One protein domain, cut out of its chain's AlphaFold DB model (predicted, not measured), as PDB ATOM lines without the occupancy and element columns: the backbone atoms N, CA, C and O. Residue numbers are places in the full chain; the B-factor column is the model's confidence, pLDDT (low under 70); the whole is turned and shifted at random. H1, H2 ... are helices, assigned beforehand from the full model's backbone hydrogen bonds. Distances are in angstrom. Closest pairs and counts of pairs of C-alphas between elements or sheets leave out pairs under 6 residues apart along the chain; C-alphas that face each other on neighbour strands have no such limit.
ATOM      1  N   ASP A 236     118.801 101.055  80.113       89.06
ATOM      2  CA  ASP A 236     118.593  99.858  80.935       89.06
ATOM      3  C   ASP A 236     119.701  99.621  81.961       89.06
ATOM      4  O   ASP A 236     119.428  99.269  83.109       89.06
ATOM      5  N   ALA A 237     120.957  99.824  81.556       87.12
ATOM      6  CA  ALA A 237     122.102  99.677  82.449       87.12
ATOM      7  C   ALA A 237     122.031 100.700  83.589       87.12
ATOM      8  O   ALA A 237     122.292 100.375  84.748       87.12
ATOM      9  N   GLU A 238     121.613 101.924  83.262       88.31
ATOM     10  CA  GLU A 238     121.412 102.969  84.251       88.31
ATOM     11  C   GLU A 238     120.237 102.654  85.183       88.31
ATOM     12  O   GLU A 238     120.406 102.725  86.401       88.31
ATOM     13  N   LEU A 239     119.080 102.233  84.656       89.62
ATOM     14  CA  LEU A 239     117.939 101.865  85.495       89.62
ATOM     15  C   LEU A 239     118.295 100.725  86.456       89.62
ATOM     16  O   LEU A 239     117.987 100.817  87.644       89.62
ATOM     17  N   LEU A 240     119.009  99.696  85.986       89.44
ATOM     18  CA  LEU A 240     119.494  98.608  86.838       89.44
ATOM     19  C   LEU A 240     120.421  99.105  87.951       89.44
ATOM     20  O   LEU A 240     120.281  98.651  89.083       89.44
ATOM     21  N   SER A 241     121.320 100.051  87.664       87.50
ATOM     22  CA  SER A 241     122.186 100.653  88.690       87.50
ATOM     23  C   SER A 241     121.411 101.416  89.770       87.50
ATOM     24  O   SER A 241     121.897 101.565  90.888       87.50
ATOM     25  N   ILE A 242     120.200 101.880  89.448       89.75
ATOM     26  CA  ILE A 242     119.336 102.620  90.367       89.75
ATOM     27  C   ILE A 242     118.506 101.661  91.220       89.75
ATOM     28  O   ILE A 242     118.404 101.853  92.428       89.75
ATOM     29  N   VAL A 243     117.900 100.636  90.617       89.88
ATOM     30  CA  VAL A 243     116.986  99.739  91.346       89.88
ATOM     31  C   VAL A 243     117.705  98.617  92.092       89.88
ATOM     32  O   VAL A 243     117.192  98.128  93.097       89.88
ATOM     33  N   LYS A 244     118.887  98.190  91.630       87.75
ATOM     34  CA  LYS A 244     119.613  97.058  92.211       87.75
ATOM     35  C   LYS A 244     120.484  97.511  93.383       87.75
ATOM     36  O   LYS A 244     121.660  97.825  93.216       87.75
ATOM     37  N   ILE A 245     119.893  97.521  94.574       85.12
ATOM     38  CA  ILE A 245     120.563  97.913  95.820       85.12
ATOM     39  C   ILE A 245     121.154  96.685  96.521       85.12
ATOM     40  O   ILE A 245     120.511  95.642  96.627       85.12
ATOM     41  N   THR A 246     122.376  96.819  97.040       79.56
ATOM     42  CA  THR A 246     123.025  95.775  97.844       79.56
ATOM     43  C   THR A 246     122.621  95.910  99.321       79.56
ATOM     44  O   THR A 246     122.811  96.989  99.896       79.56
ATOM     45  N   PRO A 247     122.104  94.846  99.969       76.56
ATOM     46  CA  PRO A 247     121.811  94.859 101.402       76.56
ATOM     47  C   PRO A 247     123.084  95.057 102.235       76.56
ATOM     48  O   PRO A 247     124.165  94.610 101.843       76.56
ATOM     49  N   SER A 248     122.964  95.681 103.410       78.00
ATOM     50  CA  SER A 248     124.087  95.781 104.345       78.00
ATOM     51  C   SER A 248     124.371  94.428 105.006       78.00
ATOM     52  O   SER A 248     123.470  93.611 105.202       78.00
ATOM     53  N   LYS A 249     125.633  94.189 105.381       73.81
ATOM     54  CA  LYS A 249     126.081  92.924 105.993       73.81
ATOM     55  C   LYS A 249     125.460  92.659 107.369       73.81
ATOM     56  O   LYS A 249     125.338  91.507 107.766       73.81
ATOM     57  N   ASP A 250     125.101  93.716 108.085       73.50
ATOM     58  CA  ASP A 250     124.462  93.696 109.405       73.50
ATOM     59  C   ASP A 250     122.922  93.695 109.327       73.50
ATOM     60  O   ASP A 250     122.253  93.696 110.358       73.50
ATOM     61  N   GLY A 251     122.351  93.703 108.116       69.94
ATOM     62  CA  GLY A 251     120.908  93.783 107.893       69.94
ATOM     63  C   GLY A 251     120.302  95.164 108.164       69.94
ATOM     64  O   GLY A 251     119.083  95.312 108.070       69.94
ATOM     65  N   SER A 252     121.116  96.180 108.480       79.00
ATOM     66  CA  SER A 252     120.629  97.547 108.644       79.00
ATOM     67  C   SER A 252     120.354  98.199 107.283       79.00
ATOM     68  O   SER A 252     120.963  97.859 106.266       79.00
ATOM     69  N   VAL A 253     119.388  99.123 107.257       83.62
ATOM     70  CA  VAL A 253     119.086  99.937 106.076       83.62
ATOM     71  C   VAL A 253     119.407 101.387 106.388       83.62
ATOM     72  O   VAL A 253     118.798 101.967 107.290       83.62
ATOM     73  N   THR A 254     120.338 101.968 105.636       85.50
ATOM     74  CA  THR A 254     120.800 103.348 105.821       85.50
ATOM     75  C   THR A 254     120.467 104.217 104.612       85.50
ATOM     76  O   THR A 254     120.178 103.734 103.517       85.50
ATOM     77  N   VAL A 255     120.500 105.539 104.812       85.62
ATOM     78  CA  VAL A 255     120.260 106.518 103.738       85.62
ATOM     79  C   VAL A 255     121.347 106.439 102.655       85.62
ATOM     80  O   VAL A 255     121.072 106.755 101.502       85.62
ATOM     81  N   ASP A 256     122.546 105.956 102.990       85.81
ATOM     82  CA  ASP A 256     123.684 105.845 102.066       85.81
ATOM     83  C   ASP A 256     123.468 104.807 100.957       85.81
ATOM     84  O   ASP A 256     124.108 104.866  99.910       85.81
ATOM     85  N   GLN A 257     122.536 103.871 101.158       86.69
ATOM     86  CA  GLN A 257     122.123 102.902 100.140       86.69
ATOM     87  C   GLN A 257     121.160 103.504  99.102       86.69
ATOM     88  O   GLN A 257     120.774 102.819  98.155       86.69
ATOM     89  N   PHE A 258     120.738 104.763  99.272       89.12
ATOM     90  CA  PHE A 258     119.841 105.430  98.335       89.12
ATOM     91  C   PHE A 258     120.533 105.668  96.976       89.12
ATOM     92  O   PHE A 258     121.683 106.114  96.945       89.12
ATOM     93  N   PRO A 259     119.858 105.410  95.839       87.56
ATOM     94  CA  PRO A 259     120.506 105.455  94.531       87.56
ATOM     95  C   PRO A 259     121.071 106.835  94.176       87.56
ATOM     96  O   PRO A 259     120.354 107.833  94.211       87.56
ATOM     97  N   GLY A 260     122.336 106.896  93.745       84.69
ATOM     98  CA  GLY A 260     123.074 108.155  93.557       84.69
ATOM     99  C   GLY A 260     122.408 109.179  92.624       84.69
ATOM    100  O   GLY A 260     122.360 110.365  92.949       84.69
ATOM    101  N   LYS A 261     121.830 108.742  91.495       85.12
ATOM    102  CA  LYS A 261     121.125 109.650  90.569       85.12
ATOM    103  C   LYS A 261     119.859 110.243  91.197       85.12
ATOM    104  O   LYS A 261     119.607 111.439  91.058       85.12
ATOM    105  N   LEU A 262     119.107 109.437  91.950       88.12
ATOM    106  CA  LEU A 262     117.958 109.917  92.720       88.12
ATOM    107  C   LEU A 262     118.403 110.824  93.872       88.12
ATOM    108  O   LEU A 262     117.714 111.798  94.163       88.12
ATOM    109  N   THR A 263     119.563 110.567  94.491       89.69
ATOM    110  CA  THR A 263     120.137 111.443  95.527       89.69
ATOM    111  C   THR A 263     120.301 112.861  95.005       89.69
ATOM    112  O   THR A 263     119.864 113.794  95.673       89.69
ATOM    113  N   ALA A 264     120.885 113.023  93.814       88.38
ATOM    114  CA  ALA A 264     121.081 114.334  93.203       88.38
ATOM    115  C   ALA A 264     119.747 115.027  92.875       88.38
ATOM    116  O   ALA A 264     119.584 116.205  93.187       88.38
ATOM    117  N   LEU A 265     118.777 114.294  92.315       90.81
ATOM    118  CA  LEU A 265     117.450 114.835  91.990       90.81
ATOM    119  C   LEU A 265     116.698 115.302  93.240       90.81
ATOM    120  O   LEU A 265     116.229 116.438  93.297       90.81
ATOM    121  N   TRP A 266     116.612 114.450  94.263       93.38
ATOM    122  CA  TRP A 266     115.889 114.767  95.493       93.38
ATOM    123  C   TRP A 266     116.609 115.837  96.313       93.38
ATOM    124  O   TRP A 266     115.951 116.696  96.887       93.38
ATOM    125  N   ALA A 267     117.947 115.845  96.335       91.31
ATOM    126  CA  ALA A 267     118.713 116.918  96.970       91.31
ATOM    127  C   ALA A 267     118.511 118.261  96.252       91.31
ATOM    128  O   ALA A 267     118.335 119.280  96.916       91.31
ATOM    129  N   GLY A 268     118.482 118.257  94.915       91.50
ATOM    130  CA  GLY A 268     118.169 119.438  94.114       91.50
ATOM    131  C   GLY A 268     116.773 119.976  94.419       91.50
ATOM    132  O   GLY A 268     116.626 121.162  94.703       91.50
ATOM    133  N   TYR A 269     115.768 119.095  94.455       92.19
ATOM    134  CA  TYR A 269     114.403 119.466  94.830       92.19
ATOM    135  C   TYR A 269     114.312 119.990  96.268       92.19
ATOM    136  O   TYR A 269     113.699 121.025  96.495       92.19
ATOM    137  N   ALA A 270     114.948 119.331  97.241       93.12
ATOM    138  CA  ALA A 270     114.950 119.773  98.637       93.12
ATOM    139  C   ALA A 270     115.599 121.155  98.811       93.12
ATOM    140  O   ALA A 270     115.074 122.000  99.536       93.12
ATOM    141  N   ALA A 271     116.738 121.393  98.156       92.00
ATOM    142  CA  ALA A 271     117.442 122.671  98.214       92.00
ATOM    143  C   ALA A 271     116.597 123.798  97.608       92.00
ATOM    144  O   ALA A 271     116.435 124.862  98.208       92.00
ATOM    145  N   ASP A 272     116.008 123.531  96.447       90.19
ATOM    146  CA  ASP A 272     115.091 124.441  95.786       90.19
ATOM    147  C   ASP A 272     113.847 124.719  96.651       90.19
ATOM    148  O   ASP A 272     113.539 125.881  96.909       90.19
ATOM    149  N   PHE A 273     113.215 123.684  97.214       91.38
ATOM    150  CA  PHE A 273     112.074 123.793  98.127       91.38
ATOM    151  C   PHE A 273     112.383 124.708  99.321       91.38
ATOM    152  O   PHE A 273     111.611 125.619  99.619       91.38
ATOM    153  N   LYS A 274     113.543 124.532  99.967       91.19
ATOM    154  CA  LYS A 274     113.984 125.384 101.086       91.19
ATOM    155  C   LYS A 274     114.225 126.837 100.681       91.19
ATOM    156  O   LYS A 274     114.031 127.730 101.494       91.19
ATOM    157  N   SER A 275     114.679 127.072  99.451       87.88
ATOM    158  CA  SER A 275     114.992 128.420  98.962       87.88
ATOM    159  C   SER A 275     113.780 129.169  98.401       87.88
ATOM    160  O   SER A 275     113.738 130.400  98.456       87.88
ATOM    161  N   ARG A 276     112.802 128.431  97.861       87.25
ATOM    162  CA  ARG A 276     111.582 128.963  97.248       87.25
ATOM    163  C   ARG A 276     110.632 129.529  98.291       87.25
ATOM    164  O   ARG A 276     110.010 130.560  98.047       87.25
ATOM    165  N   TYR A 277     110.490 128.839  99.418       86.38
ATOM    166  CA  TYR A 277     109.568 129.207 100.487       86.38
ATOM    167  C   TYR A 277     110.313 129.899 101.633       86.38
ATOM    168  O   TYR A 277     111.470 129.595 101.909       86.38
ATOM    169  N   GLN A 278     109.646 130.815 102.336       79.62
ATOM    170  CA  GLN A 278     110.204 131.443 103.539       79.62
ATOM    171  C   GLN A 278     110.048 130.506 104.744       79.62
ATOM    172  O   GLN A 278     109.129 130.660 105.549       79.62
ATOM    173  N   LEU A 279     110.905 129.487 104.819       86.38
ATOM    174  CA  LEU A 279     110.903 128.507 105.906       86.38
ATOM    175  C   LEU A 279     111.748 129.002 107.086       86.38
ATOM    176  O   LEU A 279     112.814 129.588 106.892       86.38
ATOM    177  N   ASP A 280     111.277 128.745 108.307       86.81
ATOM    178  CA  ASP A 280     112.084 128.909 109.515       86.81
ATOM    179  C   ASP A 280     113.051 127.725 109.711       86.81
ATOM    180  O   ASP A 280     112.990 126.712 109.010       86.81
ATOM    181  N   GLU A 281     113.981 127.861 110.655       88.44
ATOM    182  CA  GLU A 281     115.035 126.866 110.892       88.44
ATOM    183  C   GLU A 281     114.476 125.492 111.305       88.44
ATOM    184  O   GLU A 281     114.900 124.467 110.772       88.44
ATOM    185  N   ALA A 282     113.453 125.468 112.165       88.81
ATOM    186  CA  ALA A 282     112.785 124.233 112.588       88.81
ATOM    187  C   ALA A 282     112.097 123.516 111.413       88.81
ATOM    188  O   ALA A 282     112.035 122.286 111.334       88.81
ATOM    189  N   MET A 283     111.576 124.292 110.468       88.25
ATOM    190  CA  MET A 283     110.947 123.768 109.274       88.25
ATOM    191  C   MET A 283     111.962 123.228 108.269       88.25
ATOM    192  O   MET A 283     111.714 122.201 107.638       88.25
ATOM    193  N   ILE A 284     113.119 123.878 108.141       90.88
ATOM    194  CA  ILE A 284     114.236 123.367 107.339       90.88
ATOM    195  C   ILE A 284     114.682 121.996 107.868       90.88
ATOM    196  O   ILE A 284     114.845 121.070 107.072       90.88
ATOM    197  N   GLU A 285     114.789 121.839 109.190       92.50
ATOM    198  CA  GLU A 285     115.091 120.551 109.830       92.50
ATOM    199  C   GLU A 285     114.002 119.504 109.550       92.50
ATOM    200  O   GLU A 285     114.301 118.356 109.216       92.50
ATOM    201  N   SER A 286     112.728 119.905 109.590       93.12
ATOM    202  CA  SER A 286     111.603 119.024 109.251       93.12
ATOM    203  C   SER A 286     111.667 118.533 107.795       93.12
ATOM    204  O   SER A 286     111.422 117.356 107.528       93.12
ATOM    205  N   VAL A 287     112.052 119.401 106.850       94.06
ATOM    206  CA  VAL A 287     112.272 119.032 105.438       94.06
ATOM    207  C   VAL A 287     113.405 118.009 105.302       94.06
ATOM    208  O   VAL A 287     113.283 117.054 104.527       94.06
ATOM    209  N   ASP A 288     114.497 118.174 106.050       93.56
ATOM    210  CA  ASP A 288     115.621 117.227 106.050       93.56
ATOM    211  C   ASP A 288     115.247 115.870 106.656       93.56
ATOM    212  O   ASP A 288     115.599 114.818 106.105       93.56
ATOM    213  N   GLY A 289     114.472 115.888 107.742       93.94
ATOM    214  CA  GLY A 289     113.912 114.696 108.370       93.94
ATOM    215  C   GLY A 289     113.015 113.910 107.412       93.94
ATOM    216  O   GLY A 289     113.259 112.724 107.172       93.94
ATOM    217  N   GLU A 290     112.029 114.567 106.796       94.31
ATOM    218  CA  GLU A 290     111.117 113.937 105.828       94.31
ATOM    219  C   GLU A 290     111.848 113.430 104.580       94.31
ATOM    220  O   GLU A 290     111.556 112.340 104.083       94.31
ATOM    221  N   THR A 291     112.857 114.163 104.100       94.62
ATOM    222  CA  THR A 291     113.695 113.713 102.978       94.62
ATOM    223  C   THR A 291     114.448 112.433 103.327       94.62
ATOM    224  O   THR A 291     114.473 111.490 102.535       94.62
ATOM    225  N   SER A 292     115.024 112.358 104.526       93.06
ATOM    226  CA  SER A 292     115.736 111.165 104.995       93.06
ATOM    227  C   SER A 292     114.792 109.969 105.160       93.06
ATOM    228  O   SER A 292     115.110 108.862 104.721       93.06
ATOM    229  N   GLN A 293     113.597 110.190 105.713       92.69
ATOM    230  CA  GLN A 293     112.563 109.158 105.849       92.69
ATOM    231  C   GLN A 293     112.072 108.644 104.492       92.69
ATOM    232  O   GLN A 293     111.954 107.433 104.294       92.69
ATOM    233  N   ALA A 294     111.823 109.538 103.534       93.81
ATOM    234  CA  ALA A 294     111.394 109.158 102.193       93.81
ATOM    235  C   ALA A 294     112.461 108.314 101.471       93.81
ATOM    236  O   ALA A 294     112.119 107.316 100.830       93.81
ATOM    237  N   LYS A 295     113.750 108.654 101.627       93.44
ATOM    238  CA  LYS A 295     114.862 107.859 101.078       93.44
ATOM    239  C   LYS A 295     114.868 106.446 101.658       93.44
ATOM    240  O   LYS A 295     114.895 105.477 100.902       93.44
ATOM    241  N   LEU A 296     114.761 106.319 102.983       91.81
ATOM    242  CA  LEU A 296     114.704 105.017 103.657       91.81
ATOM    243  C   LEU A 296     113.508 104.179 103.199       91.81
ATOM    244  O   LEU A 296     113.653 102.978 102.987       91.81
ATOM    245  N   GLN A 297     112.335 104.790 103.020       91.75
ATOM    246  CA  GLN A 297     111.148 104.081 102.537       91.75
ATOM    247  C   GLN A 297     111.348 103.504 101.133       91.75
ATOM    248  O   GLN A 297     110.927 102.374 100.888       91.75
ATOM    249  N   LEU A 298     112.000 104.242 100.226       92.00
ATOM    250  CA  LEU A 298     112.287 103.730  98.886       92.00
ATOM    251  C   LEU A 298     113.311 102.591  98.926       92.00
ATOM    252  O   LEU A 298     113.070 101.554  98.315       92.00
ATOM    253  N   VAL A 299     114.405 102.743  99.682       92.19
ATOM    254  CA  VAL A 299     115.414 101.678  99.830       92.19
ATOM    255  C   VAL A 299     114.783 100.416 100.417       92.19
ATOM    256  O   VAL A 299     114.967  99.329  99.879       92.19
ATOM    257  N   ARG A 300     113.972 100.553 101.474       91.12
ATOM    258  CA  ARG A 300     113.233  99.432 102.074       91.12
ATOM    259  C   ARG A 300     112.329  98.751 101.056       91.12
ATOM    260  O   ARG A 300     112.359  97.533 100.952       91.12
ATOM    261  N   LYS A 301     111.583  99.523 100.264       90.12
ATOM    262  CA  LYS A 301     110.713  98.977  99.219       90.12
ATOM    263  C   LYS A 301     111.497  98.209  98.147       90.12
ATOM    264  O   LYS A 301     111.048  97.151  97.726       90.12
ATOM    265  N   LEU A 302     112.658  98.715  97.726       89.88
ATOM    266  CA  LEU A 302     113.529  98.042  96.751       89.88
ATOM    267  C   LEU A 302     114.120  96.727  97.283       89.88
ATOM    268  O   LEU A 302     114.434  95.845  96.492       89.88
ATOM    269  N   LEU A 303     114.215  96.582  98.606       89.25
ATOM    270  CA  LEU A 303     114.670  95.373  99.298       89.25
ATOM    271  C   LEU A 303     113.517  94.466  99.778       89.25
ATOM    272  O   LEU A 303     113.758  93.560 100.572       89.25
ATOM    273  N   ASP A 304     112.271  94.714  99.350       89.62
ATOM    274  CA  ASP A 304     111.065  94.016  99.834       89.62
ATOM    275  C   ASP A 304     110.910  94.040 101.371       89.62
ATOM    276  O   ASP A 304     110.487  93.075 102.009       89.62
ATOM    277  N   LEU A 305     111.234  95.174 101.989       88.69
ATOM    278  CA  LEU A 305     111.032  95.435 103.411       88.69
ATOM    279  C   LEU A 305     109.840  96.372 103.623       88.69
ATOM    280  O   LEU A 305     109.556  97.265 102.820       88.69
ATOM    281  N   HIS A 306     109.160  96.218 104.757       86.25
ATOM    282  CA  HIS A 306     108.063  97.097 105.135       86.25
ATOM    283  C   HIS A 306     108.572  98.549 105.294       86.25
ATOM    284  O   HIS A 306     109.555  98.770 106.013       86.25
ATOM    285  N   PRO A 307     107.912  99.562 104.691       83.25
ATOM    286  CA  PRO A 307     108.449 100.925 104.602       83.25
ATOM    287  C   PRO A 307     108.764 101.584 105.950       83.25
ATOM    288  O   PRO A 307     109.679 102.403 106.036       83.25
ATOM    289  N   TYR A 308     108.034 101.218 107.008       83.31
ATOM    290  CA  TYR A 308     108.148 101.840 108.331       83.31
ATOM    291  C   TYR A 308     108.884 100.969 109.350       83.31
ATOM    292  O   TYR A 308     109.757 101.464 110.057       83.31
ATOM    293  N   SER A 309     108.552  99.678 109.411       82.50
ATOM    294  CA  SER A 309     109.114  98.747 110.402       82.50
ATOM    295  C   SER A 309     110.421  98.102 109.946       82.50
ATOM    296  O   SER A 309     111.126  97.546 110.779       82.50
ATOM    297  N   GLY A 310     110.742  98.132 108.646       80.44
ATOM    298  CA  GLY A 310     111.928  97.469 108.094       80.44
ATOM    299  C   GLY A 310     111.871  95.938 108.140       80.44
ATOM    300  O   GLY A 310     112.853  95.285 107.809       80.44
ATOM    301  N   THR A 311     110.738  95.354 108.534       84.50
ATOM    302  CA  THR A 311     110.546  93.900 108.571       84.50
ATOM    303  C   THR A 311     110.396  93.342 107.154       84.50
ATOM    304  O   THR A 311     109.729  93.990 106.343       84.50
ATOM    305  N   PRO A 312     110.937  92.151 106.845       83.25
ATOM    306  CA  PRO A 312     110.761  91.523 105.537       83.25
ATOM    307  C   PRO A 312     109.288  91.349 105.164       83.25
ATOM    308  O   PRO A 312     108.478  90.940 106.003       83.25
ATOM    309  N   LEU A 313     108.934  91.668 103.919       83.25
ATOM    310  CA  LEU A 313     107.602  91.403 103.386       83.25
ATOM    311  C   LEU A 313     107.451  89.904 103.065       83.25
ATOM    312  O   LEU A 313     108.418  89.266 102.649       83.25
ATOM    313  N   PRO A 314     106.243  89.326 103.225       73.94
ATOM    314  CA  PRO A 314     105.997  87.910 102.930       73.94
ATOM    315  C   PRO A 314     106.235  87.546 101.459       73.94
ATOM    316  O   PRO A 314     106.561  86.404 101.139       73.94
ATOM    317  N   GLU A 315     106.066  88.517 100.558       78.25
ATOM    318  CA  GLU A 315     106.262  88.356  99.125       78.25
ATOM    319  C   GLU A 315     107.431  89.221  98.642       78.25
ATOM    320  O   GLU A 315     107.443  90.432  98.853       78.25
ATOM    321  N   THR A 316     108.387  88.609  97.934       78.88
ATOM    322  CA  THR A 316     109.519  89.304  97.295       78.88
ATOM    323  C   THR A 316     109.134  89.893  95.936       78.88
ATOM    324  O   THR A 316     109.670  89.516  94.894       78.88
ATOM    325  N   VAL A 317     108.112  90.752  95.916       84.56
ATOM    326  CA  VAL A 317     107.519  91.270  94.672       84.56
ATOM    327  C   VAL A 317     108.509  92.151  93.911       84.56
ATOM    328  O   VAL A 317     108.675  91.978  92.702       84.56
ATOM    329  N   MET A 318     109.180  93.080  94.592       87.50
ATOM    330  CA  MET A 318     110.058  94.059  93.955       87.50
ATOM    331  C   MET A 318     111.367  93.421  93.491       87.50
ATOM    332  O   MET A 318     111.772  93.618  92.346       87.50
ATOM    333  N   THR A 319     111.979  92.578  94.323       86.88
ATOM    334  CA  THR A 319     113.206  91.848  93.972       86.88
ATOM    335  C   THR A 319     112.962  90.938  92.769       86.88
ATOM    336  O   THR A 319     113.746  90.943  91.822       86.88
ATOM    337  N   LYS A 320     111.815  90.234  92.725       88.69
ATOM    338  CA  LYS A 320     111.425  89.420  91.559       88.69
ATOM    339  C   LYS A 320     111.280  90.254  90.287       88.69
ATOM    340  O   LYS A 320     111.743  89.813  89.236       88.69
ATOM    341  N   LYS A 321     110.659  91.440  90.363       89.31
ATOM    342  CA  LYS A 321     110.543  92.361  89.216       89.31
ATOM    343  C   LYS A 321     111.921  92.808  88.719       89.31
ATOM    344  O   LYS A 321     112.180  92.752  87.519       89.31
ATOM    345  N   ILE A 322     112.812  93.198  89.633       91.19
ATOM    346  CA  ILE A 322     114.173  93.651  89.312       91.19
ATOM    347  C   ILE A 322     114.993  92.520  88.677       91.19
ATOM    348  O   ILE A 322     115.639  92.734  87.654       91.19
ATOM    349  N   ASP A 323     114.936  91.308  89.230       90.19
ATOM    350  CA  ASP A 323     115.661  90.149  88.699       90.19
ATOM    351  C   ASP A 323     115.134  89.710  87.328       90.19
ATOM    352  O   ASP A 323     115.918  89.352  86.445       90.19
ATOM    353  N   ALA A 324     113.813  89.745  87.123       89.00
ATOM    354  CA  ALA A 324     113.203  89.472  85.825       89.00
ATOM    355  C   ALA A 324     113.664  90.494  84.778       89.00
ATOM    356  O   ALA A 324     114.105  90.112  83.693       89.00
ATOM    357  N   TYR A 325     113.648  91.779  85.132       90.56
ATOM    358  CA  TYR A 325     114.148  92.844  84.272       90.56
ATOM    359  C   TYR A 325     115.645  92.677  83.961       90.56
ATOM    360  O   TYR A 325     116.035  92.718  82.796       90.56
ATOM    361  N   ALA A 326     116.484  92.377  84.957       90.75
ATOM    362  CA  ALA A 326     117.917  92.145  84.760       90.75
ATOM    363  C   ALA A 326     118.210  90.988  83.788       90.75
ATOM    364  O   ALA A 326     119.134  91.082  82.979       90.75
ATOM    365  N   LYS A 327     117.410  89.912  83.829       90.19
ATOM    366  CA  LYS A 327     117.511  88.798  82.870       90.19
ATOM    367  C   LYS A 327     117.147  89.226  81.450       90.19
ATOM    368  O   LYS A 327     117.854  88.853  80.518       90.19
ATOM    369  N   LEU A 328     116.086  90.018  81.286       88.38
ATOM    370  CA  LEU A 328     115.675  90.545  79.981       88.38
ATOM    371  C   LEU A 328     116.743  91.473  79.383       88.38
ATOM    372  O   LEU A 328     117.040  91.376  78.195       88.38
ATOM    373  N   VAL A 329     117.374  92.316  80.206       87.38
ATOM    374  CA  VAL A 329     118.489  93.176  79.773       87.38
ATOM    375  C   VAL A 329     119.697  92.334  79.346       87.38
ATOM    376  O   VAL A 329     120.278  92.580  78.291       87.38
ATOM    377  N   ALA A 330     120.048  91.298  80.116       87.69
ATOM    378  CA  ALA A 330     121.155  90.397  79.785       87.69
ATOM    379  C   ALA A 330     120.924  89.588  78.493       87.69
ATOM    380  O   ALA A 330     121.888  89.224  77.823       87.69
ATOM    381  N   ALA A 331     119.665  89.338  78.113       85.38
ATOM    382  CA  ALA A 331     119.309  88.686  76.851       85.38
ATOM    383  C   ALA A 331     119.594  89.555  75.603       85.38
ATOM    384  O   ALA A 331     119.514  89.052  74.484       85.38
ATOM    385  N   ASN A 332     119.958  90.832  75.788       75.00
ATOM    386  CA  ASN A 332     120.426  91.766  74.758       75.00
ATOM    387  C   ASN A 332     119.451  91.955  73.573       75.00
ATOM    388  O   ASN A 332     119.859  92.042  72.415       75.00
ATOM    389  N   GLN A 333     118.145  92.015  73.866       71.06
ATOM    390  CA  GLN A 333     117.073  92.280  72.896       71.06
ATOM    391  C   GLN A 333     116.381  93.624  73.201       71.06
ATOM    392  O   GLN A 333     115.356  93.655  73.883       71.06
ATOM    393  N   PRO A 334     116.908  94.756  72.698       62.91
ATOM    394  CA  PRO A 334     116.508  96.102  73.132       62.91
ATOM    395  C   PRO A 334     115.079  96.526  72.741       62.91
ATOM    396  O   PRO A 334     114.575  97.512  73.273       62.91
ATOM    397  N   ALA A 335     114.416  95.793  71.838       66.81
ATOM    398  CA  ALA A 335     113.061  96.082  71.350       66.81
ATOM    399  C   ALA A 335     112.016  95.020  71.749       66.81
ATOM    400  O   ALA A 335     110.916  94.997  71.196       66.81
ATOM    401  N   ALA A 336     112.346  94.116  72.680       80.00
ATOM    402  CA  ALA A 336     111.383  93.133  73.159       80.00
ATOM    403  C   ALA A 336     110.240  93.838  73.923       80.00
ATOM    404  O   ALA A 336     110.519  94.599  74.855       80.00
ATOM    405  N   PRO A 337     108.958  93.575  73.598       84.94
ATOM    406  CA  PRO A 337     107.825  94.234  74.256       84.94
ATOM    407  C   PRO A 337     107.795  93.974  75.771       84.94
ATOM    408  O   PRO A 337     107.382  94.834  76.549       84.94
ATOM    409  N   GLU A 338     108.296  92.815  76.200       86.31
ATOM    410  CA  GLU A 338     108.440  92.451  77.611       86.31
ATOM    411  C   GLU A 338     109.463  93.332  78.343       86.31
ATOM    412  O   GLU A 338     109.207  93.755  79.470       86.31
ATOM    413  N   LEU A 339     110.589  93.665  77.697       86.31
ATOM    414  CA  LEU A 339     111.613  94.543  78.264       86.31
ATOM    415  C   LEU A 339     111.081  95.971  78.419       86.31
ATOM    416  O   LEU A 339     111.267  96.584  79.469       86.31
ATOM    417  N   THR A 340     110.383  96.487  77.402       87.62
ATOM    418  CA  THR A 340     109.770  97.823  77.456       87.62
ATOM    419  C   THR A 340     108.745  97.917  78.584       87.62
ATOM    420  O   THR A 340     108.770  98.884  79.344       87.62
ATOM    421  N   LYS A 341     107.895  96.893  78.737       90.62
ATOM    422  CA  LYS A 341     106.903  96.822  79.813       90.62
ATOM    423  C   LYS A 341     107.553  96.744  81.199       90.62
ATOM    424  O   LYS A 341     107.175  97.485  82.100       90.62
ATOM    425  N   ALA A 342     108.553  95.883  81.377       89.62
ATOM    426  CA  ALA A 342     109.262  95.763  82.652       89.62
ATOM    427  C   ALA A 342     110.000  97.065  83.024       89.62
ATOM    428  O   ALA A 342     109.990  97.471  84.187       89.62
ATOM    429  N   ARG A 343     110.584  97.755  82.033       91.00
ATOM    430  CA  ARG A 343     111.206  99.072  82.223       91.00
ATOM    431  C   ARG A 343     110.181 100.109  82.681       91.00
ATOM    432  O   ARG A 343     110.449 100.815  83.649       91.00
ATOM    433  N   SER A 344     109.029 100.205  82.008       90.38
ATOM    434  CA  SER A 344     107.993 101.181  82.373       90.38
ATOM    435  C   SER A 344     107.442 100.924  83.772       90.38
ATOM    436  O   SER A 344     107.340 101.860  84.549       90.38
ATOM    437  N   GLU A 345     107.191  99.665  84.140       91.62
ATOM    438  CA  GLU A 345     106.711  99.324  85.485       91.62
ATOM    439  C   GLU A 345     107.691  99.759  86.587       91.62
ATOM    440  O   GLU A 345     107.265 100.267  87.622       91.62
ATOM    441  N   LEU A 346     109.002  99.583  86.387       91.69
ATOM    442  CA  LEU A 346     110.006 100.027  87.361       91.69
ATOM    443  C   LEU A 346     110.130 101.552  87.414       91.69
ATOM    444  O   LEU A 346     110.271 102.110  88.503       91.69
ATOM    445  N   LEU A 347     110.061 102.226  86.264       91.38
ATOM    446  CA  LEU A 347     110.049 103.688  86.208       91.38
ATOM    447  C   LEU A 347     108.822 104.263  86.919       91.38
ATOM    448  O   LEU A 347     108.983 105.150  87.753       91.38
ATOM    449  N   ASP A 348     107.638 103.694  86.696       91.25
ATOM    450  CA  ASP A 348     106.397 104.113  87.351       91.25
ATOM    451  C   ASP A 348     106.488 103.986  88.881       91.25
ATOM    452  O   ASP A 348     105.987 104.838  89.618       91.25
ATOM    453  N   GLU A 349     107.157 102.949  89.394       90.81
ATOM    454  CA  GLU A 349     107.374 102.774  90.835       90.81
ATOM    455  C   GLU A 349     108.304 103.850  91.421       90.81
ATOM    456  O   GLU A 349     108.055 104.343  92.530       90.81
ATOM    457  N   LEU A 350     109.359 104.228  90.689       91.94
ATOM    458  CA  LEU A 350     110.296 105.287  91.082       91.94
ATOM    459  C   LEU A 350     109.662 106.681  90.978       91.94
ATOM    460  O   LEU A 350     109.826 107.503  91.885       91.94
ATOM    461  N   ASP A 351     108.894 106.942  89.923       90.88
ATOM    462  CA  ASP A 351     108.176 108.202  89.730       90.88
ATOM    463  C   ASP A 351     107.043 108.349  90.754       90.88
ATOM    464  O   ASP A 351     106.873 109.414  91.348       90.88
ATOM    465  N   SER A 352     106.330 107.264  91.072       91.12
ATOM    466  CA  SER A 352     105.348 107.228  92.163       91.12
ATOM    467  C   SER A 352     105.989 107.533  93.521       91.12
ATOM    468  O   SER A 352     105.418 108.273  94.328       91.12
ATOM    469  N   ALA A 353     107.193 107.015  93.783       91.88
ATOM    470  CA  ALA A 353     107.943 107.344  94.994       91.88
ATOM    471  C   ALA A 353     108.366 108.822  95.028       91.88
ATOM    472  O   ALA A 353     108.207 109.475  96.060       91.88
ATOM    473  N   SER A 354     108.836 109.360  93.902       92.31
ATOM    474  CA  SER A 354     109.216 110.771  93.770       92.31
ATOM    475  C   SER A 354     108.017 111.707  93.939       92.31
ATOM    476  O   SER A 354     108.112 112.704  94.651       92.31
ATOM    477  N   LYS A 355     106.850 111.354  93.388       91.75
ATOM    478  CA  LYS A 355     105.599 112.096  93.596       91.75
ATOM    479  C   LYS A 355     105.185 112.106  95.068       91.75
ATOM    480  O   LYS A 355     104.916 113.165  95.619       91.75
ATOM    481  N   LYS A 356     105.216 110.945  95.734       92.62
ATOM    482  CA  LYS A 356     104.940 110.858  97.178       92.62
ATOM    483  C   LYS A 356     105.921 111.687  98.003       92.62
ATOM    484  O   LYS A 356     105.526 112.247  99.018       92.62
ATOM    485  N   TYR A 357     107.188 111.750  97.599       93.44
ATOM    486  CA  TYR A 357     108.183 112.598  98.250       93.44
ATOM    487  C   TYR A 357     107.837 114.089  98.117       93.44
ATOM    488  O   TYR A 357     107.820 114.800  99.121       93.44
ATOM    489  N   VAL A 358     107.477 114.538  96.911       92.12
ATOM    490  CA  VAL A 358     106.992 115.905  96.667       92.12
ATOM    491  C   VAL A 358     105.768 116.214  97.532       92.12
ATOM    492  O   VAL A 358     105.788 117.197  98.271       92.12
ATOM    493  N   ASP A 359     104.754 115.344  97.520       91.81
ATOM    494  CA  ASP A 359     103.520 115.516  98.296       91.81
ATOM    495  C   ASP A 359     103.799 115.608  99.809       91.81
ATOM    496  O   ASP A 359     103.190 116.420 100.509       91.81
ATOM    497  N   ARG A 360     104.751 114.815 100.328       92.50
ATOM    498  CA  ARG A 360     105.184 114.887 101.735       92.50
ATOM    499  C   ARG A 360     105.748 116.259 102.069       92.50
ATOM    500  O   ARG A 360     105.311 116.854 103.049       92.50
ATOM    501  N   LEU A 361     106.674 116.775 101.262       93.12
ATOM    502  CA  LEU A 361     107.256 118.093 101.517       93.12
ATOM    503  C   LEU A 361     106.207 119.201 101.406       93.12
ATOM    504  O   LEU A 361     106.138 120.069 102.272       93.12
ATOM    505  N   GLU A 362     105.338 119.144 100.394       90.38
ATOM    506  CA  GLU A 362     104.250 120.111 100.245       90.38
ATOM    507  C   GLU A 362     103.263 120.082 101.417       90.38
ATOM    508  O   GLU A 362     102.776 121.138 101.817       90.38
ATOM    509  N   SER A 363     103.008 118.911 102.013       91.25
ATOM    510  CA  SER A 363     102.119 118.779 103.175       91.25
ATOM    511  C   SER A 363     102.620 119.505 104.426       91.25
ATOM    512  O   SER A 363     101.831 119.812 105.320       91.25
ATOM    513  N   LEU A 364     103.916 119.820 104.481       90.31
ATOM    514  CA  LEU A 364     104.487 120.607 105.565       90.31
ATOM    515  C   LEU A 364     104.083 122.095 105.440       90.31
ATOM    516  O   LEU A 364     104.005 122.820 106.436       90.31
ATOM    517  N   LEU A 365     103.806 122.590 104.230       89.50
ATOM    518  CA  LEU A 365     103.557 124.013 104.001       89.50
ATOM    519  C   LEU A 365     102.285 124.498 104.710       89.50
ATOM    520  O   LEU A 365     101.193 123.960 104.553       89.50
ATOM    521  N   LYS A 366     102.434 125.594 105.457       85.75
ATOM    522  CA  LYS A 366     101.340 126.364 106.053       85.75
ATOM    523  C   LYS A 366     101.018 127.557 105.146       85.75
ATOM    524  O   LYS A 366     101.901 127.984 104.399       85.75
ATOM    525  N   PRO A 367      99.825 128.174 105.264       77.50
ATOM    526  CA  PRO A 367      99.486 129.379 104.497       77.50
ATOM    527  C   PRO A 367     100.526 130.504 104.622       77.50
ATOM    528  O   PRO A 367     100.789 131.226 103.671       77.50
ATOM    529  N   SER A 368     101.203 130.613 105.769       77.38
ATOM    530  CA  SER A 368     102.279 131.588 105.989       77.38
ATOM    531  C   SER A 368     103.500 131.417 105.079       77.38
ATOM    532  O   SER A 368     104.252 132.370 104.922       77.38
ATOM    533  N   HIS A 369     103.726 130.228 104.511       83.62
ATOM    534  CA  HIS A 369     104.872 129.954 103.635       83.62
ATOM    535  C   HIS A 369     104.574 130.249 102.162       83.62
ATOM    536  O   HIS A 369     105.500 130.326 101.357       83.62
ATOM    537  N   THR A 370     103.296 130.371 101.803       81.88
ATOM    538  CA  THR A 370     102.827 130.521 100.419       81.88
ATOM    539  C   THR A 370     102.090 131.835 100.180       81.88
ATOM    540  O   THR A 370     101.885 132.219  99.030       81.88
TER     541      THR A 370
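Overview. This is residues 236 to 370 of the 499 residues of an uncharacterized protein of Tuwongella immobilis (UniProt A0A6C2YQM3). Three long helices, H2, H3 and H5, make an elongated up-and-down bundle, each running against the one before. At one end H4 packs on H5, with short H1 beside H4. The printed part has 135 residues, with six named helices, H1 to H6 in that order along the chain, which hold 93 of them, and no named strand; its class is all helix, and it is only just compact, close to loose, with a radius of gyration of the C-alphas of 16.9 A and spans of 54 by 35 by 21 A.

Arrangement. H1, residues 236 to 243, touches H4, residues 317 to 330; closest C-alphas Asp 236 and Val 329, 6.8 A. H2, residues 260 to 276, and H3, residues 281 to 302, form a hairpin; closest C-alphas Lys 274 and Ile 284, 6.6 A. H3 touches H5, residues 337 to 364, through H5's residues 353 to 364 alone, at a shallow tilt of 23 degrees, opposite ways; closest C-alphas Ala 294 and Tyr 357, 6.1 A. H4 and H5 form a hairpin; closest C-alphas Tyr 325 and Ala 342, 5.9 A. H6, residues 367 to 370, touches no helix. Every O i to N i+4 pair is within hydrogen-bond range in H1 to H4, and 23 of 24 in H5.

Along the chain. H3 spans 32.1 A, H5 41.1 A. C-alpha 236 is at (118.593, 99.858, 80.935), C-alpha 370 at (102.827, 130.521, 100.419).

Size, cuts and confidence. The printed part has no cut. Links H1 to H2 and H3 to H4 are long. pLDDT is under 70 at residues 251, 334 and 335.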